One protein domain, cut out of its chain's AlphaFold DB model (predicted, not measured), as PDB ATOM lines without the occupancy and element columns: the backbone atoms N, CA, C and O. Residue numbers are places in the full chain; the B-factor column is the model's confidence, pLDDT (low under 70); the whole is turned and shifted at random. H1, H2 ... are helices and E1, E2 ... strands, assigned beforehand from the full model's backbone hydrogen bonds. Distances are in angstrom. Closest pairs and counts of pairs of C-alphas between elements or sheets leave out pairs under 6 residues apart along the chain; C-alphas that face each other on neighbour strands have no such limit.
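What this domain is: This is residues 77 to 219 of the 1227 residues of an uncharacterized protein of Neocallimastix californiae (UniProt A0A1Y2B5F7). With little regular structure, this is a sandwich: the small sheet E1-E2-E3 crosses the strongly twisted sheet E6-E5-E4-E10-E9-E8, both antiparallel, while E7 and helix H1 lie away from the small sheet. Mostly strand, the 143 printed residues run E1 to E8, H1, E9, E10, with 57 in named elements. They are compact, radius of gyration of the C-alphas 14.9 A, spanning 40 by 39 by 29 A.

Where its parts are: Find C-alpha 79 at (7.849, 44.697, 49.001), where E1 (79 to 84) begins. Then come E2 (103 to 110; 22.7 A), E3 (114 to 118), E4 (121 to 124), E5 (129 to 132), E6 (137 to 140), E7 (159 to 161), E8 (175 to 180), H1 (192 to 197), E9 (202 to 208; 19.8 A) and E10 (211 to 214), ending at (18.487, 46.546, 43.197).

How they stand to each other: E1-E2-E3 and E4-E5-E6 are meanders, each strand the antiparallel neighbour of the one before; N 81 and O 106 are 2.9 A apart. Between the sheets, strands at 80 degrees, find C-alphas Leu 105 and Ile 132, the closest of E2 and E5, 6.6 A apart. E7 pairs with no named strand; H1, on neither sheet, has every O i to N i+4 pair within hydrogen-bond range.

The domain as a whole: The printed part has no cut. Links E1 to E2, E6 to E7, E7 to E8 and E8 to H1 are long; 58 residues have pLDDT under 70, among them 181 to 201.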
ATOM      1  N   THR A  77       1.550  48.770  49.066       89.38
ATOM      2  CA  THR A  77       1.981  47.936  50.202       89.38
ATOM      3  C   THR A  77       3.458  47.558  50.076       89.38
ATOM      4  O   THR A  77       4.064  47.765  49.024       89.38
ATOM      5  N   ALA A  78       4.046  47.055  51.164       86.19
ATOM      6  CA  ALA A  78       5.463  46.710  51.242       86.19
ATOM      7  C   ALA A  78       5.901  45.653  50.207       86.19
ATOM      8  O   ALA A  78       5.084  44.904  49.663       86.19
ATOM      9  N   GLY A  79       7.211  45.592  49.963       86.69
ATOM     10  CA  GLY A  79       7.849  44.697  49.001       86.69
ATOM     11  C   GLY A  79       8.006  45.306  47.605       86.69
ATOM     12  O   GLY A  79       7.943  46.520  47.405       86.69
ATOM     13  N   VAL A  80       8.244  44.446  46.618       84.56
ATOM     14  CA  VAL A  80       8.464  44.853  45.224       84.56
ATOM     15  C   VAL A  80       7.133  44.979  44.489       84.56
ATOM     16  O   VAL A  80       6.307  44.068  44.525       84.56
ATOM     17  N   LYS A  81       6.929  46.107  43.803       88.75
ATOM     18  CA  LYS A  81       5.673  46.443  43.121       88.75
ATOM     19  C   LYS A  81       5.906  46.753  41.652       88.75
ATOM     20  O   LYS A  81       6.548  47.746  41.311       88.75
ATOM     21  N   ILE A  82       5.343  45.913  40.787       88.94
ATOM     22  CA  ILE A  82       5.248  46.151  39.345       88.94
ATOM     23  C   ILE A  82       3.893  46.812  39.089       88.94
ATOM     24  O   ILE A  82       2.858  46.276  39.481       88.94
ATOM     25  N   PHE A  83       3.885  47.961  38.424       87.50
ATOM     26  CA  PHE A  83       2.669  48.636  37.979       87.50
ATOM     27  C   PHE A  83       2.641  48.735  36.462       87.50
ATOM     28  O   PHE A  83       3.650  49.086  35.853       87.50
ATOM     29  N   ASP A  84       1.476  48.476  35.873       87.81
ATOM     30  CA  ASP A  84       1.205  48.788  34.472       87.81
ATOM     31  C   ASP A  84       0.151  49.899  34.368       87.81
ATOM     32  O   ASP A  84      -1.015  49.743  34.738       87.81
ATOM     33  N   PHE A  85       0.561  51.036  33.812       81.88
ATOM     34  CA  PHE A  85      -0.311  52.190  33.598       81.88
ATOM     35  C   PHE A  85      -1.299  52.045  32.426       81.88
ATOM     36  O   PHE A  85      -2.177  52.905  32.290       81.88
ATOM     37  N   THR A  86      -1.208  50.977  31.617       81.62
ATOM     38  CA  THR A  86      -2.240  50.622  30.623       81.62
ATOM     39  C   THR A  86      -3.458  49.999  31.317       81.62
ATOM     40  O   THR A  86      -4.571  50.501  31.168       81.62
ATOM     41  N   THR A  87      -3.257  48.955  32.128       81.69
ATOM     42  CA  THR A  87      -4.315  48.297  32.926       81.69
ATOM     43  C   THR A  87      -4.719  49.068  34.185       81.69
ATOM     44  O   THR A  87      -5.805  48.837  34.717       81.69
ATOM     45  N   LYS A  88      -3.886  50.021  34.632       80.62
ATOM     46  CA  LYS A  88      -4.077  50.861  35.833       80.62
ATOM     47  C   LYS A  88      -4.096  50.064  37.146       80.62
ATOM     48  O   LYS A  88      -4.763  50.457  38.102       80.62
ATOM     49  N   ALA A  89      -3.355  48.958  37.191       80.94
ATOM     50  CA  ALA A  89      -3.327  48.018  38.308       80.94
ATOM     51  C   ALA A  89      -1.894  47.618  38.707       80.94
ATOM     52  O   ALA A  89      -0.940  47.800  37.945       80.94
ATOM     53  N   GLU A  90      -1.764  47.029  39.901       82.62
ATOM     54  CA  GLU A  90      -0.583  46.241  40.257       82.62
ATOM     55  C   GLU A  90      -0.541  45.015  39.332       82.62
ATOM     56  O   GLU A  90      -1.512  44.259  39.233       82.62
ATOM     57  N   ALA A  91       0.564  44.848  38.612       77.75
ATOM     58  CA  ALA A  91       0.714  43.801  37.617       77.75
ATOM     59  C   ALA A  91       0.981  42.453  38.298       77.75
ATOM     60  O   ALA A  91       2.094  42.171  38.743       77.75
ATOM     61  N   VAL A  92      -0.046  41.603  38.356       67.75
ATOM     62  CA  VAL A  92       0.083  40.225  38.851       67.75
ATOM     63  C   VAL A  92       1.068  39.463  37.958       67.75
ATOM     64  O   VAL A  92       0.939  39.467  36.736       67.75
ATOM     65  N   THR A  93       2.045  38.788  38.565       61.12
ATOM     66  CA  THR A  93       3.269  38.252  37.931       61.12
ATOM     67  C   THR A  93       3.076  37.050  36.986       61.12
ATOM     68  O   THR A  93       4.034  36.333  36.692       61.12
ATOM     69  N   THR A  94       1.851  36.817  36.508       60.22
ATOM     70  CA  THR A  94       1.432  35.674  35.671       60.22
ATOM     71  C   THR A  94       0.458  36.106  34.563       60.22
ATOM     72  O   THR A  94      -0.561  35.451  34.327       60.22
ATOM     73  N   GLY A  95       0.696  37.274  33.966       67.25
ATOM     74  CA  GLY A  95      -0.101  37.794  32.862       67.25
ATOM     75  C   GLY A  95       0.753  38.514  31.822       67.25
ATOM     76  O   GLY A  95       1.794  39.100  32.131       67.25
ATOM     77  N   ALA A  96       0.290  38.488  30.574       68.44
ATOM     78  CA  ALA A  96       0.930  39.177  29.467       68.44
ATOM     79  C   ALA A  96       0.869  40.704  29.654       68.44
ATOM     80  O   ALA A  96      -0.201  41.309  29.614       68.44
ATOM     81  N   LEU A  97       2.034  41.337  29.815       75.44
ATOM     82  CA  LEU A  97       2.162  42.794  29.798       75.44
ATOM     83  C   LEU A  97       2.173  43.271  28.341       75.44
ATOM     84  O   LEU A  97       3.181  43.143  27.650       75.44
ATOM     85  N   GLU A  98       1.036  43.790  27.871       72.12
ATOM     86  CA  GLU A  98       0.830  44.157  26.459       72.12
ATOM     87  C   GLU A  98       1.589  45.425  26.021       72.12
ATOM     88  O   GLU A  98       1.748  45.661  24.823       72.12
ATOM     89  N   ASN A  99       2.067  46.247  26.964       82.81
ATOM     90  CA  ASN A  99       2.701  47.531  26.671       82.81
ATOM     91  C   ASN A  99       3.940  47.791  27.547       82.81
ATOM     92  O   ASN A  99       3.840  48.181  28.709       82.81
ATOM     93  N   LEU A 100       5.129  47.640  26.961       81.56
ATOM     94  CA  LEU A 100       6.405  47.888  27.640       81.56
ATOM     95  C   LEU A 100       6.582  49.354  28.090       81.56
ATOM     96  O   LEU A 100       7.281  49.613  29.070       81.56
ATOM     97  N   ALA A 101       5.935  50.314  27.418       82.38
ATOM     98  CA  ALA A 101       6.078  51.744  27.705       82.38
ATOM     99  C   ALA A 101       5.328  52.218  28.966       82.38
ATOM    100  O   ALA A 101       5.480  53.378  29.351       82.38
ATOM    101  N   THR A 102       4.515  51.358  29.593       84.31
ATOM    102  CA  THR A 102       3.701  51.690  30.779       84.31
ATOM    103  C   THR A 102       4.066  50.902  32.035       84.31
ATOM    104  O   THR A 102       3.439  51.114  33.072       84.31
ATOM    105  N   ILE A 103       5.083  50.035  31.974       86.31
ATOM    106  CA  ILE A 103       5.570  49.267  33.130       86.31
ATOM    107  C   ILE A 103       6.504  50.137  33.981       86.31
ATOM    108  O   ILE A 103       7.485  50.690  33.471       86.31
ATOM    109  N   VAL A 104       6.251  50.214  35.288       89.56
ATOM    110  CA  VAL A 104       7.150  50.838  36.274       89.56
ATOM    111  C   VAL A 104       7.321  49.934  37.494       89.56
ATOM    112  O   VAL A 104       6.395  49.246  37.913       89.56
ATOM    113  N   LEU A 105       8.531  49.945  38.054       90.50
ATOM    114  CA  LEU A 105       8.960  49.102  39.163       90.50
ATOM    115  C   LEU A 105       9.292  49.956  40.397       90.50
ATOM    116  O   LEU A 105      10.092  50.893  40.315       90.50
ATOM    117  N   PHE A 106       8.710  49.611  41.543       89.50
ATOM    118  CA  PHE A 106       8.990  50.224  42.842       89.50
ATOM    119  C   PHE A 106       9.515  49.181  43.838       89.50
ATOM    120  O   PHE A 106       9.065  48.037  43.841       89.50
ATOM    121  N   ASN A 107      10.418  49.605  44.719       87.12
ATOM    122  CA  ASN A 107      10.729  48.921  45.975       87.12
ATOM    123  C   ASN A 107      10.070  49.721  47.116       87.12
ATOM    124  O   ASN A 107      10.295  50.932  47.218       87.12
ATOM    125  N   CYS A 108       9.226  49.066  47.915       87.50
ATOM    126  CA  CYS A 108       8.452  49.647  49.009       87.50
ATOM    127  C   CYS A 108       8.905  49.091  50.366       87.50
ATOM    128  O   CYS A 108       8.637  47.934  50.689       87.50
ATOM    129  N   VAL A 109       9.542  49.930  51.186       83.75
ATOM    130  CA  VAL A 109      10.091  49.543  52.498       83.75
ATOM    131  C   VAL A 109       9.188  50.047  53.623       83.75
ATOM    132  O   VAL A 109       8.860  51.235  53.678       83.75
ATOM    133  N   GLU A 110       8.800  49.152  54.532       82.81
ATOM    134  CA  GLU A 110       7.925  49.444  55.671       82.81
ATOM    135  C   GLU A 110       8.725  49.802  56.931       82.81
ATOM    136  O   GLU A 110       9.053  48.955  57.755       82.81
ATOM    137  N   ASN A 111       9.009  51.095  57.099       75.31
ATOM    138  CA  ASN A 111       9.628  51.650  58.306       75.31
ATOM    139  C   ASN A 111       8.558  52.429  59.102       75.31
ATOM    140  O   ASN A 111       8.597  53.657  59.181       75.31
ATOM    141  N   GLY A 112       7.512  51.739  59.576       78.62
ATOM    142  CA  GLY A 112       6.322  52.341  60.217       78.62
ATOM    143  C   GLY A 112       5.386  53.108  59.264       78.62
ATOM    144  O   GLY A 112       4.214  53.315  59.561       78.62
ATOM    145  N   THR A 113       5.876  53.481  58.079       77.50
ATOM    146  CA  THR A 113       5.074  53.783  56.888       77.50
ATOM    147  C   THR A 113       5.744  53.153  55.665       77.50
ATOM    148  O   THR A 113       6.966  53.006  55.630       77.50
ATOM    149  N   VAL A 114       4.948  52.761  54.666       80.44
ATOM    150  CA  VAL A 114       5.419  52.056  53.461       80.44
ATOM    151  C   VAL A 114       6.027  53.041  52.458       80.44
ATOM    152  O   VAL A 114       5.353  53.512  51.546       80.44
ATOM    153  N   THR A 115       7.303  53.382  52.621       83.25
ATOM    154  CA  THR A 115       7.989  54.311  51.711       83.25
ATOM    155  C   THR A 115       8.429  53.608  50.427       83.25
ATOM    156  O   THR A 115       9.335  52.775  50.442       83.25
ATOM    157  N   CYS A 116       7.808  53.956  49.297       84.19
ATOM    158  CA  CYS A 116       8.180  53.424  47.985       84.19
ATOM    159  C   CYS A 116       9.143  54.340  47.229       84.19
ATOM    160  O   CYS A 116       8.995  55.565  47.233       84.19
ATOM    161  N   LYS A 117      10.105  53.732  46.526       85.06
ATOM    162  CA  LYS A 117      10.988  54.401  45.561       85.06
ATOM    163  C   LYS A 117      11.037  53.603  44.266       85.06
ATOM    164  O   LYS A 117      11.112  52.375  44.284       85.06
ATOM    165  N   ARG A 118      11.009  54.307  43.133       85.62
ATOM    166  CA  ARG A 118      11.212  53.709  41.809       85.62
ATOM    167  C   ARG A 118      12.615  53.092  41.751       85.62
ATOM    168  O   ARG A 118      13.574  53.749  42.155       85.62
ATOM    169  N   THR A 119      12.736  51.848  41.292       88.88
ATOM    170  CA  THR A 119      14.013  51.108  41.283       88.88
ATOM    171  C   THR A 119      14.321  50.499  39.915       88.88
ATOM    172  O   THR A 119      13.468  50.472  39.029       88.88
ATOM    173  N   TYR A 120      15.562  50.043  39.747       86.69
ATOM    174  CA  TYR A 120      16.013  49.273  38.591       86.69
ATOM    175  C   TYR A 120      15.807  47.777  38.848       86.69
ATOM    176  O   TYR A 120      16.011  47.298  39.968       86.69
ATOM    177  N   GLY A 121      15.452  47.031  37.803       89.38
ATOM    178  CA  GLY A 121      15.326  45.581  37.894       89.38
ATOM    179  C   GLY A 121      14.925  44.904  36.589       89.38
ATOM    180  O   GLY A 121      14.784  45.550  35.550       89.38
ATOM    181  N   TYR A 122      14.713  43.593  36.659       85.94
ATOM    182  CA  TYR A 122      14.151  42.784  35.578       85.94
ATOM    183  C   TYR A 122      12.761  42.285  35.948       85.94
ATOM    184  O   TYR A 122      12.567  41.861  37.082       85.94
ATOM    185  N   VAL A 123      11.846  42.244  34.981       85.00
ATOM    186  CA  VAL A 123      10.518  41.624  35.093       85.00
ATOM    187  C   VAL A 123      10.385  40.521  34.044       85.00
ATOM    188  O   VAL A 123      10.621  40.752  32.855       85.00
ATOM    189  N   LYS A 124       9.976  39.326  34.475       82.25
ATOM    190  CA  LYS A 124       9.548  38.226  33.604       82.25
ATOM    191  C   LYS A 124       8.035  38.272  33.367       82.25
ATOM    192  O   LYS A 124       7.269  38.471  34.305       82.25
ATOM    193  N   THR A 125       7.615  37.992  32.135       79.25
ATOM    194  CA  THR A 125       6.226  37.652  31.783       79.25
ATOM    195  C   THR A 125       6.138  36.224  31.232       79.25
ATOM    196  O   THR A 125       7.129  35.491  31.203       79.25
ATOM    197  N   ASP A 126       4.948  35.814  30.785       76.38
ATOM    198  CA  ASP A 126       4.659  34.455  30.304       76.38
ATOM    199  C   ASP A 126       5.589  33.967  29.171       76.38
ATOM    200  O   ASP A 126       5.816  32.763  29.038       76.38
ATOM    201  N   THR A 127       6.142  34.881  28.362       74.12
ATOM    202  CA  THR A 127       7.069  34.558  27.256       74.12
ATOM    203  C   THR A 127       8.326  35.424  27.191       74.12
ATOM    204  O   THR A 127       9.316  34.989  26.604       74.12
ATOM    205  N   ASN A 128       8.293  36.636  27.755       81.38
ATOM    206  CA  ASN A 128       9.290  37.679  27.520       81.38
ATOM    207  C   ASN A 128       9.950  38.139  28.827       81.38
ATOM    208  O   ASN A 128       9.482  37.858  29.932       81.38
ATOM    209  N   TYR A 129      11.042  38.885  28.683       82.50
ATOM    210  CA  TYR A 129      11.818  39.439  29.786       82.50
ATOM    211  C   TYR A 129      12.123  40.900  29.495       82.50
ATOM    212  O   TYR A 129      12.483  41.248  28.371       82.50
ATOM    213  N   TYR A 130      12.001  41.747  30.509       84.75
ATOM    214  CA  TYR A 130      12.139  43.190  30.371       84.75
ATOM    215  C   TYR A 130      13.064  43.738  31.451       84.75
ATOM    216  O   TYR A 130      12.872  43.433  32.626       84.75
ATOM    217  N   SER A 131      14.045  44.560  31.082       86.62
ATOM    218  CA  SER A 131      14.744  45.409  32.052       86.62
ATOM    219  C   SER A 131      13.960  46.709  32.217       86.62
ATOM    220  O   SER A 131      13.670  47.376  31.220       86.62
ATOM    221  N   ILE A 132      13.621  47.055  33.457       88.06
ATOM    222  CA  ILE A 132      12.816  48.224  33.822       88.06
ATOM    223  C   ILE A 132      13.721  49.265  34.486       88.06
ATOM    224  O   ILE A 132      14.338  49.000  35.521       88.06
ATOM    225  N   GLY A 133      13.812  50.445  33.874       84.94
ATOM    226  CA  GLY A 133      14.655  51.542  34.340       84.94
ATOM    227  C   GLY A 133      13.966  52.447  35.361       84.94
ATOM    228  O   GLY A 133      12.825  52.885  35.166       84.94
ATOM    229  N   ALA A 134      14.687  52.835  36.419       80.62
ATOM    230  CA  ALA A 134      14.233  53.917  37.296       80.62
ATOM    231  C   ALA A 134      14.238  55.285  36.581       80.62
ATOM    232  O   ALA A 134      13.475  56.174  36.945       80.62
ATOM    233  N   ASP A 135      15.032  55.424  35.515       78.88
ATOM    234  CA  ASP A 135      15.014  56.560  34.585       78.88
ATOM    235  C   ASP A 135      13.852  56.509  33.570       78.88
ATOM    236  O   ASP A 135      13.677  57.438  32.782       78.88
ATOM    237  N   GLY A 136      13.070  55.425  33.563       79.00
ATOM    238  CA  GLY A 136      11.967  55.214  32.633       79.00
ATOM    239  C   GLY A 136      12.355  54.754  31.233       79.00
ATOM    240  O   GLY A 136      11.539  54.899  30.327       79.00
ATOM    241  N   LYS A 137      13.541  54.174  31.027       83.75
ATOM    242  CA  LYS A 137      13.799  53.372  29.822       83.75
ATOM    243  C   LYS A 137      13.538  51.902  30.113       83.75
ATOM    244  O   LYS A 137      14.124  51.340  31.035       83.75
ATOM    245  N   ASN A 138      12.693  51.287  29.295       85.56
ATOM    246  CA  ASN A 138      12.394  49.867  29.378       85.56
ATOM    247  C   ASN A 138      12.889  49.175  28.097       85.56
ATOM    248  O   ASN A 138      12.642  49.651  26.986       85.56
ATOM    249  N   GLU A 139      13.598  48.055  28.240       86.19
ATOM    250  CA  GLU A 139      14.130  47.281  27.106       86.19
ATOM    251  C   GLU A 139      13.662  45.826  27.178       86.19
ATOM    252  O   GLU A 139      13.653  45.220  28.250       86.19
ATOM    253  N   GLU A 140      13.299  45.245  26.033       83.25
ATOM    254  CA  GLU A 140      13.080  43.802  25.911       83.25
ATOM    255  C   GLU A 140      14.429  43.076  25.851       83.25
ATOM    256  O   GLU A 140      15.273  43.348  24.993       83.25
ATOM    257  N   VAL A 141      14.626  42.123  26.762       79.50
ATOM    258  CA  VAL A 141      15.827  41.285  26.847       79.50
ATOM    259  C   VAL A 141      15.685  40.132  25.849       79.50
ATOM    260  O   VAL A 141      15.388  38.989  26.196       79.50
ATOM    261  N   VAL A 142      15.848  40.472  24.569       75.50
ATOM    262  CA  VAL A 142      15.737  39.538  23.440       75.50
ATOM    263  C   VAL A 142      16.801  38.438  23.536       75.50
ATOM    264  O   VAL A 142      17.975  38.709  23.788       75.50
ATOM    265  N   ALA A 143      16.400  37.191  23.278       56.53
ATOM    266  CA  ALA A 143      17.261  36.014  23.369       56.53
ATOM    267  C   ALA A 143      18.449  36.029  22.388       56.53
ATOM    268  O   ALA A 143      18.331  35.653  21.218       56.53
ATOM    269  N   GLY A 144      19.620  36.414  22.897       64.44
ATOM    270  CA  GLY A 144      20.911  36.100  22.289       64.44
ATOM    271  C   GLY A 144      21.338  34.646  22.553       64.44
ATOM    272  O   GLY A 144      20.737  33.958  23.379       64.44
ATOM    273  N   PRO A 145      22.388  34.147  21.873       61.59
ATOM    274  CA  PRO A 145      23.064  32.925  22.305       61.59
ATOM    275  C   PRO A 145      23.656  33.135  23.707       61.59
ATOM    276  O   PRO A 145      24.190  34.210  23.969       61.59
ATOM    277  N   ALA A 146      23.569  32.117  24.573       58.25
ATOM    278  CA  ALA A 146      23.944  32.197  25.988       58.25
ATOM    279  C   ALA A 146      25.306  32.886  26.203       58.25
ATOM    280  O   ALA A 146      26.356  32.366  25.812       58.25
ATOM    281  N   ASP A 147      25.264  34.076  26.802       64.00
ATOM    282  CA  ASP A 147      26.421  34.936  27.010       64.00
ATOM    283  C   ASP A 147      27.024  34.645  28.387       64.00
ATOM    284  O   ASP A 147      26.358  34.749  29.418       64.00
ATOM    285  N   THR A 148      28.297  34.257  28.416       66.38
ATOM    286  CA  THR A 148      28.969  33.862  29.660       66.38
ATOM    287  C   THR A 148      29.416  35.055  30.510       66.38
ATOM    288  O   THR A 148      30.043  34.843  31.546       66.38
ATOM    289  N   ARG A 149      29.118  36.297  30.105       69.25
ATOM    290  CA  ARG A 149      29.466  37.516  30.854       69.25
ATOM    291  C   ARG A 149      28.542  37.770  32.049       69.25
ATOM    292  O   ARG A 149      27.335  37.542  31.984       69.25
ATOM    293  N   ALA A 150      29.129  38.328  33.106       60.56
ATOM    294  CA  ALA A 150      28.412  38.842  34.265       60.56
ATOM    295  C   ALA A 150      27.394  39.929  33.873       60.56
ATOM    296  O   ALA A 150      27.652  40.756  32.994       60.56
ATOM    297  N   GLY A 151      26.238  39.926  34.535       62.00
ATOM    298  CA  GLY A 151      25.124  40.840  34.288       62.00
ATOM    299  C   GLY A 151      24.141  40.394  33.209       62.00
ATOM    300  O   GLY A 151      23.101  41.030  33.064       62.00
ATOM    301  N   VAL A 152      24.418  39.331  32.445       69.12
ATOM    302  CA  VAL A 152      23.501  38.894  31.381       69.12
ATOM    303  C   VAL A 152      22.478  37.899  31.926       69.12
ATOM    304  O   VAL A 152      22.825  36.869  32.501       69.12
ATOM    305  N   LEU A 153      21.199  38.203  31.724       70.31
ATOM    306  CA  LEU A 153      20.092  37.278  31.946       70.31
ATOM    307  C   LEU A 153      20.008  36.295  30.768       70.31
ATOM    308  O   LEU A 153      19.855  36.739  29.633       70.31
ATOM    309  N   ASP A 154      20.061  34.985  31.018       73.56
ATOM    310  CA  ASP A 154      19.664  33.971  30.035       73.56
ATOM    311  C   ASP A 154      18.127  33.842  30.008       73.56
ATOM    312  O   ASP A 154      17.534  33.319  30.960       73.56
ATOM    313  N   PRO A 155      17.450  34.262  28.923       66.88
ATOM    314  CA  PRO A 155      15.999  34.160  28.821       66.88
ATOM    315  C   PRO A 155      15.510  32.728  28.538       66.88
ATOM    316  O   PRO A 155      14.327  32.444  28.738       66.88
ATOM    317  N   ALA A 156      16.377  31.798  28.116       69.44
ATOM    318  CA  ALA A 156      15.978  30.400  27.937       69.44
ATOM    319  C   ALA A 156      15.696  29.701  29.280       69.44
ATOM    320  O   ALA A 156      14.882  28.776  29.335       69.44
ATOM    321  N   THR A 157      16.336  30.156  30.361       74.19
ATOM    322  CA  THR A 157      16.221  29.562  31.704       74.19
ATOM    323  C   THR A 157      15.745  30.529  32.795       74.19
ATOM    324  O   THR A 157      15.418  30.078  33.892       74.19
ATOM    325  N   PHE A 158      15.655  31.832  32.498       67.94
ATOM    326  CA  PHE A 158      15.485  32.932  33.461       67.94
ATOM    327  C   PHE A 158      16.554  32.947  34.559       67.94
ATOM    328  O   PHE A 158      16.257  33.132  35.741       67.94
ATOM    329  N   LYS A 159      17.810  32.740  34.156       71.31
ATOM    330  CA  LYS A 159      18.957  32.775  35.059       71.31
ATOM    331  C   LYS A 159      19.793  34.012  34.815       71.31
ATOM    332  O   LYS A 159      20.282  34.210  33.705       71.31
ATOM    333  N   LEU A 160      19.972  34.842  35.838       71.94
ATOM    334  CA  LEU A 160      21.010  35.869  35.787       71.94
ATOM    335  C   LEU A 160      22.365  35.162  35.901       71.94
ATOM    336  O   LEU A 160      22.522  34.277  36.740       71.94
ATOM    337  N   ASN A 161      23.317  35.531  35.051       68.31
ATOM    338  CA  ASN A 161      24.713  35.119  35.145       68.31
ATOM    339  C   ASN A 161      25.514  36.261  35.791       68.31
ATOM    340  O   ASN A 161      25.414  37.400  35.334       68.31
ATOM    341  N   VAL A 162      26.319  35.988  36.824       62.84
ATOM    342  CA  VAL A 162      27.209  36.998  37.453       62.84
ATOM    343  C   VAL A 162      28.699  36.732  37.221       62.84
ATOM    344  O   VAL A 162      29.535  37.438  37.771       62.84
ATOM    345  N   GLY A 163      29.039  35.744  36.392       54.62
ATOM    346  CA  GLY A 163      30.402  35.238  36.236       54.62
ATOM    347  C   GLY A 163      30.536  33.791  36.712       54.62
ATOM    348  O   GLY A 163      29.624  33.228  37.317       54.62
ATOM    349  N   ASP A 164      31.665  33.169  36.363       59.19
ATOM    350  CA  ASP A 164      32.106  31.818  36.759       59.19
ATOM    351  C   ASP A 164      31.094  30.661  36.596       59.19
ATOM    352  O   ASP A 164      31.300  29.555  37.097       59.19
ATOM    353  N   GLY A 165      30.022  30.874  35.825       56.34
ATOM    354  CA  GLY A 165      28.942  29.904  35.637       56.34
ATOM    355  C   GLY A 165      27.965  29.822  36.816       56.34
ATOM    356  O   GLY A 165      27.243  28.832  36.927       56.34
ATOM    357  N   VAL A 166      27.935  30.834  37.692       54.19
ATOM    358  CA  VAL A 166      26.965  30.929  38.790       54.19
ATOM    359  C   VAL A 166      25.652  31.513  38.264       54.19
ATOM    360  O   VAL A 166      25.601  32.630  37.747       54.19
ATOM    361  N   GLU A 167      24.584  30.729  38.400       61.44
ATOM    362  CA  GLU A 167      23.269  30.976  37.811       61.44
ATOM    363  C   GLU A 167      22.205  31.225  38.891       61.44
ATOM    364  O   GLU A 167      21.941  30.357  39.727       61.44
ATOM    365  N   PHE A 168      21.537  32.377  38.840       64.25
ATOM    366  CA  PHE A 168      20.573  32.797  39.863       64.25
ATOM    367  C   PHE A 168      19.150  32.449  39.447       64.25
ATOM    368  O   PHE A 168      18.740  32.767  38.335       64.25
ATOM    369  N   VAL A 169      18.371  31.850  40.346       63.66
ATOM    370  CA  VAL A 169      16.959  31.526  40.108       63.66
ATOM    371  C   VAL A 169      16.105  32.328  41.081       63.66
ATOM    372  O   VAL A 169      16.290  32.222  42.287       63.66
ATOM    373  N   SER A 170      15.137  33.084  40.558       62.56
ATOM    374  CA  SER A 170      14.041  33.652  41.353       62.56
ATOM    375  C   SER A 170      13.179  32.504  41.895       62.56
ATOM    376  O   SER A 170      12.231  32.072  41.239       62.56
ATOM    377  N   ASP A 171      13.515  32.005  43.081       63.16
ATOM    378  CA  ASP A 171      12.831  30.889  43.746       63.16
ATOM    379  C   ASP A 171      11.542  31.302  44.481       63.16
ATOM    380  O   ASP A 171      10.749  30.447  44.868       63.16
ATOM    381  N   GLY A 172      11.319  32.613  44.623       62.66
ATOM    382  CA  GLY A 172      10.147  33.205  45.267       62.66
ATOM    383  C   GLY A 172      10.310  33.467  46.765       62.66
ATOM    384  O   GLY A 172       9.424  34.076  47.356       62.66
ATOM    385  N   ASN A 173      11.442  33.080  47.366       64.12
ATOM    386  CA  ASN A 173      11.689  33.200  48.808       64.12
ATOM    387  C   ASN A 173      12.371  34.524  49.214       64.12
ATOM    388  O   ASN A 173      12.922  34.614  50.304       64.12
ATOM    389  N   GLY A 174      12.371  35.540  48.340       66.56
ATOM    390  CA  GLY A 174      13.017  36.833  48.605       66.56
ATOM    391  C   GLY A 174      14.546  36.763  48.651       66.56
ATOM    392  O   GLY A 174      15.168  37.558  49.348       66.56
ATOM    393  N   SER A 175      15.148  35.794  47.955       73.00
ATOM    394  CA  SER A 175      16.574  35.476  48.067       73.00
ATOM    395  C   SER A 175      17.473  36.693  47.802       73.00
ATOM    396  O   SER A 175      17.401  37.305  46.732       73.00
ATOM    397  N   ILE A 176      18.334  37.019  48.771       73.62
ATOM    398  CA  ILE A 176      19.248  38.171  48.731       73.62
ATOM    399  C   ILE A 176      20.650  37.709  48.325       73.62
ATOM    400  O   ILE A 176      21.152  36.700  48.824       73.62
ATOM    401  N   TYR A 177      21.298  38.470  47.442       74.62
ATOM    402  CA  TYR A 177      22.584  38.134  46.840       74.62
ATOM    403  C   TYR A 177      23.546  39.326  46.816       74.62
ATOM    404  O   TYR A 177      23.186  40.410  46.363       74.62
ATOM    405  N   LEU A 178      24.796  39.101  47.221       74.00
ATOM    406  CA  LEU A 178      25.894  40.055  47.047       74.00
ATOM    407  C   LEU A 178      26.639  39.767  45.732       74.00
ATOM    408  O   LEU A 178      26.994  38.617  45.474       74.00
ATOM    409  N   VAL A 179      26.880  40.795  44.915       72.44
ATOM    410  CA  VAL A 179      27.522  40.675  43.592       72.44
ATOM    411  C   VAL A 179      28.686  41.664  43.453       72.44
ATOM    412  O   VAL A 179      28.580  42.825  43.843       72.44
ATOM    413  N   GLU A 180      29.802  41.195  42.891       71.94
ATOM    414  CA  GLU A 180      31.025  41.967  42.636       71.94
ATOM    415  C   GLU A 180      30.950  42.716  41.287       71.94
ATOM    416  O   GLU A 180      30.454  42.181  40.293       71.94
ATOM    417  N   LEU A 181      31.451  43.957  41.218       65.25
ATOM    418  CA  LEU A 181      31.453  44.769  39.986       65.25
ATOM    419  C   LEU A 181      32.638  44.455  39.058       65.25
ATOM    420  O   LEU A 181      33.462  45.316  38.741       65.25
ATOM    421  N   LEU A 182      32.693  43.217  38.567       58.28
ATOM    422  CA  LEU A 182      33.677  42.794  37.569       58.28
ATOM    423  C   LEU A 182      33.287  43.272  36.154       58.28
ATOM    424  O   LEU A 182      32.464  42.668  35.469       58.28
ATOM    425  N   ASP A 183      33.923  44.368  35.729       51.94
ATOM    426  CA  ASP A 183      34.003  44.900  34.357       51.94
ATOM    427  C   ASP A 183      32.677  45.154  33.591       51.94
ATOM    428  O   ASP A 183      32.181  44.321  32.832       51.94
ATOM    429  N   ASN A 184      32.195  46.405  33.639       45.81
ATOM    430  CA  ASN A 184      31.365  47.069  32.608       45.81
ATOM    431  C   ASN A 184      29.994  46.460  32.226       45.81
ATOM    432  O   ASN A 184      29.291  47.055  31.406       45.81
ATOM    433  N   GLY A 185      29.594  45.310  32.772       51.34
ATOM    434  CA  GLY A 185      28.401  44.576  32.328       51.34
ATOM    435  C   GLY A 185      27.070  44.974  32.975       51.34
ATOM    436  O   GLY A 185      26.020  44.675  32.409       51.34
ATOM    437  N   ILE A 186      27.083  45.616  34.151       52.81
ATOM    438  CA  ILE A 186      25.922  45.599  35.059       52.81
ATOM    439  C   ILE A 186      25.268  46.975  35.265       52.81
ATOM    440  O   ILE A 186      25.779  47.803  36.009       52.81
ATOM    441  N   PHE A 187      24.106  47.154  34.622       59.25
ATOM    442  CA  PHE A 187      22.815  47.720  35.089       59.25
ATOM    443  C   PHE A 187      22.735  48.852  36.139       59.25
ATOM    444  O   PHE A 187      21.667  49.099  36.697       59.25
ATOM    445  N   LEU A 188      23.800  49.616  36.351       53.88
ATOM    446  CA  LEU A 188      23.757  50.919  37.005       53.88
ATOM    447  C   LEU A 188      23.629  52.025  35.948       53.88
ATOM    448  O   LEU A 188      24.132  51.900  34.830       53.88
ATOM    449  N   SER A 189      22.978  53.140  36.298       56.62
ATOM    450  CA  SER A 189      22.978  54.328  35.436       56.62
ATOM    451  C   SER A 189      24.415  54.818  35.212       56.62
ATOM    452  O   SER A 189      25.288  54.588  36.047       56.62
ATOM    453  N   THR A 190      24.695  55.569  34.142       58.19
ATOM    454  CA  THR A 190      26.048  56.120  33.894       58.19
ATOM    455  C   THR A 190      26.552  57.043  35.020       58.19
ATOM    456  O   THR A 190      27.728  57.404  35.043       58.19
ATOM    457  N   GLU A 191      25.680  57.448  35.945       58.09
ATOM    458  CA  GLU A 191      26.022  58.219  37.137       58.09
ATOM    459  C   GLU A 191      26.210  57.323  38.373       58.09
ATOM    460  O   GLU A 191      27.194  57.481  39.089       58.09
ATOM    461  N   ASP A 192      25.345  56.327  38.588       57.19
ATOM    462  CA  ASP A 192      25.470  55.369  39.699       57.19
ATOM    463  C   ASP A 192      26.628  54.380  39.489       57.19
ATOM    464  O   ASP A 192      27.341  54.048  40.433       57.19
ATOM    465  N   TYR A 193      26.907  54.004  38.238       61.22
ATOM    466  CA  TYR A 193      28.075  53.203  37.865       61.22
ATOM    467  C   TYR A 193      29.374  53.926  38.244       61.22
ATOM    468  O   TYR A 193      30.270  53.335  38.839       61.22
ATOM    469  N   LYS A 194      29.449  55.244  38.001       64.81
ATOM    470  CA  LYS A 194      30.598  56.070  38.411       64.81
ATOM    471  C   LYS A 194      30.741  56.178  39.928       64.81
ATOM    472  O   LYS A 194      31.871  56.244  40.396       64.81
ATOM    473  N   LYS A 195      29.636  56.186  40.687       58.34
ATOM    474  CA  LYS A 195      29.680  56.154  42.161       58.34
ATOM    475  C   LYS A 195      30.285  54.837  42.657       58.34
ATOM    476  O   LYS A 195      31.138  54.873  43.530       58.34
ATOM    477  N   ALA A 196      29.890  53.709  42.064       55.28
ATOM    478  CA  ALA A 196      30.319  52.382  42.504       55.28
ATOM    479  C   ALA A 196      31.778  52.035  42.123       55.28
ATOM    480  O   ALA A 196      32.532  51.545  42.966       55.28
ATOM    481  N   ILE A 197      32.218  52.347  40.889       58.12
ATOM    482  CA  ILE A 197      33.600  52.072  40.425       58.12
ATOM    483  C   ILE A 197      34.655  52.691  41.355       58.12
ATOM    484  O   ILE A 197      35.692  52.082  41.601       58.12
ATOM    485  N   LEU A 198      34.400  53.892  41.884       54.66
ATOM    486  CA  LEU A 198      35.353  54.655  42.701       54.66
ATOM    487  C   LEU A 198      35.641  54.043  44.089       54.66
ATOM    488  O   LEU A 198      36.377  54.645  44.869       54.66
ATOM    489  N   SER A 199      35.061  52.885  44.414       54.16
ATOM    490  CA  SER A 199      35.103  52.304  45.761       54.16
ATOM    491  C   SER A 199      35.232  50.772  45.819       54.16
ATOM    492  O   SER A 199      35.029  50.210  46.892       54.16
ATOM    493  N   GLU A 200      35.549  50.100  44.702       55.03
ATOM    494  CA  GLU A 200      35.704  48.625  44.621       55.03
ATOM    495  C   GLU A 200      34.495  47.850  45.205       55.03
ATOM    496  O   GLU A 200      34.609  46.774  45.793       55.03
ATOM    497  N   THR A 201      33.298  48.432  45.085       59.12
ATOM    498  CA  THR A 201      32.118  47.988  45.838       59.12
ATOM    499  C   THR A 201      31.448  46.760  45.255       59.12
ATOM    500  O   THR A 201      31.221  46.665  44.048       59.12
ATOM    501  N   HIS A 202      30.995  45.898  46.159       72.38
ATOM    502  CA  HIS A 202      29.937  44.940  45.877       72.38
ATOM    503  C   HIS A 202      28.563  45.614  46.062       72.38
ATOM    504  O   HIS A 202      28.441  46.619  46.768       72.38
ATOM    505  N   PHE A 203      27.519  45.060  45.448       71.88
ATOM    506  CA  PHE A 203      26.140  45.554  45.552       71.88
ATOM    507  C   PHE A 203      25.156  44.411  45.813       71.88
ATOM    508  O   PHE A 203      25.453  43.247  45.540       71.88
ATOM    509  N   ILE A 204      23.982  44.751  46.352       74.75
ATOM    510  CA  ILE A 204      22.959  43.781  46.757       74.75
ATOM    511  C   ILE A 204      21.829  43.706  45.719       74.75
ATOM    512  O   ILE A 204      21.193  44.710  45.385       74.75
ATOM    513  N   LEU A 205      21.557  42.489  45.244       78.06
ATOM    514  CA  LEU A 205      20.371  42.134  44.467       78.06
ATOM    515  C   LEU A 205      19.402  41.312  45.319       78.06
ATOM    516  O   LEU A 205      19.817  40.442  46.078       78.06
ATOM    517  N   GLU A 206      18.107  41.545  45.141       80.25
ATOM    518  CA  GLU A 206      17.029  40.801  45.802       80.25
ATOM    519  C   GLU A 206      16.123  40.179  44.730       80.25
ATOM    520  O   GLU A 206      15.691  40.863  43.794       80.25
ATOM    521  N   ALA A 207      15.867  38.871  44.829       75.88
ATOM    522  CA  ALA A 207      15.045  38.130  43.877       75.88
ATOM    523  C   ALA A 207      13.653  37.835  44.450       75.88
ATOM    524  O   ALA A 207      13.470  36.961  45.302       75.88
ATOM    525  N   VAL A 208      12.653  38.541  43.926       75.19
ATOM    526  CA  VAL A 208      11.256  38.471  44.364       75.19
ATOM    527  C   VAL A 208      10.391  38.033  43.187       75.19
ATOM    528  O   VAL A 208      10.138  38.820  42.281       75.19
ATOM    529  N   SER A 209       9.955  36.771  43.201       72.50
ATOM    530  CA  SER A 209       8.931  36.162  42.329       72.50
ATOM    531  C   SER A 209       8.767  36.792  40.936       72.50
ATOM    532  O   SER A 209       7.967  37.707  40.750       72.50
ATOM    533  N   ASN A 210       9.492  36.262  39.942       70.44
ATOM    534  CA  ASN A 210       9.579  36.772  38.560       70.44
ATOM    535  C   ASN A 210      10.292  38.133  38.407       70.44
ATOM    536  O   ASN A 210      10.358  38.659  37.293       70.44
ATOM    537  N   THR A 211      10.897  38.649  39.481       78.56
ATOM    538  CA  THR A 211      11.614  39.932  39.507       78.56
ATOM    539  C   THR A 211      13.005  39.785  40.127       78.56
ATOM    540  O   THR A 211      13.180  39.072  41.112       78.56
ATOM    541  N   PHE A 212      13.985  40.514  39.594       79.81
ATOM    542  CA  PHE A 212      15.255  40.802  40.275       79.81
ATOM    543  C   PHE A 212      15.360  42.316  40.446       79.81
ATOM    544  O   PHE A 212      15.182  43.031  39.458       79.81
ATOM    545  N   ILE A 213      15.652  42.809  41.651       77.94
ATOM    546  CA  ILE A 213      15.761  44.249  41.926       77.94
ATOM    547  C   ILE A 213      17.106  44.635  42.538       77.94
ATOM    548  O   ILE A 213      17.746  43.840  43.223       77.94
ATOM    549  N   PHE A 214      17.489  45.897  42.350       75.12
ATOM    550  CA  PHE A 214      18.487  46.546  43.197       75.12
ATOM    551  C   PHE A 214      17.823  46.937  44.528       75.12
ATOM    552  O   PHE A 214      16.867  47.729  44.527       75.12
ATOM    553  N   SER A 215      18.290  46.372  45.647       67.25
ATOM    554  CA  SER A 215      17.652  46.559  46.959       67.25
ATOM    555  C   SER A 215      18.488  47.417  47.902       67.25
ATOM    556  O   SER A 215      19.693  47.219  48.044       67.25
ATOM    557  N   LYS A 216      17.838  48.397  48.543       61.19
ATOM    558  CA  LYS A 216      18.491  49.367  49.429       61.19
ATOM    559  C   LYS A 216      18.364  48.940  50.880       61.19
ATOM    560  O   LYS A 216      17.314  49.126  51.490       61.19
ATOM    561  N   PHE A 217      19.457  48.428  51.437       58.03
ATOM    562  CA  PHE A 217      19.535  48.108  52.856       58.03
ATOM    563  C   PHE A 217      19.399  49.365  53.730       58.03
ATOM    564  O   PHE A 217      20.026  50.401  53.478       58.03
ATOM    565  N   ASN A 218      18.622  49.251  54.809       51.69
ATOM    566  CA  ASN A 218      18.770  50.141  55.956       51.69
ATOM    567  C   ASN A 218      20.181  49.893  56.542       51.69
ATOM    568  O   ASN A 218      20.569  48.747  56.738       51.69
ATOM    569  N   SER A 219      20.978  50.944  56.753       43.94
ATOM    570  CA  SER A 219      22.412  50.810  57.081       43.94
ATOM    571  C   SER A 219      22.710  50.125  58.405       43.94
ATOM    572  O   SER A 219      22.048  50.429  59.395       43.94
TER     573      SER A 219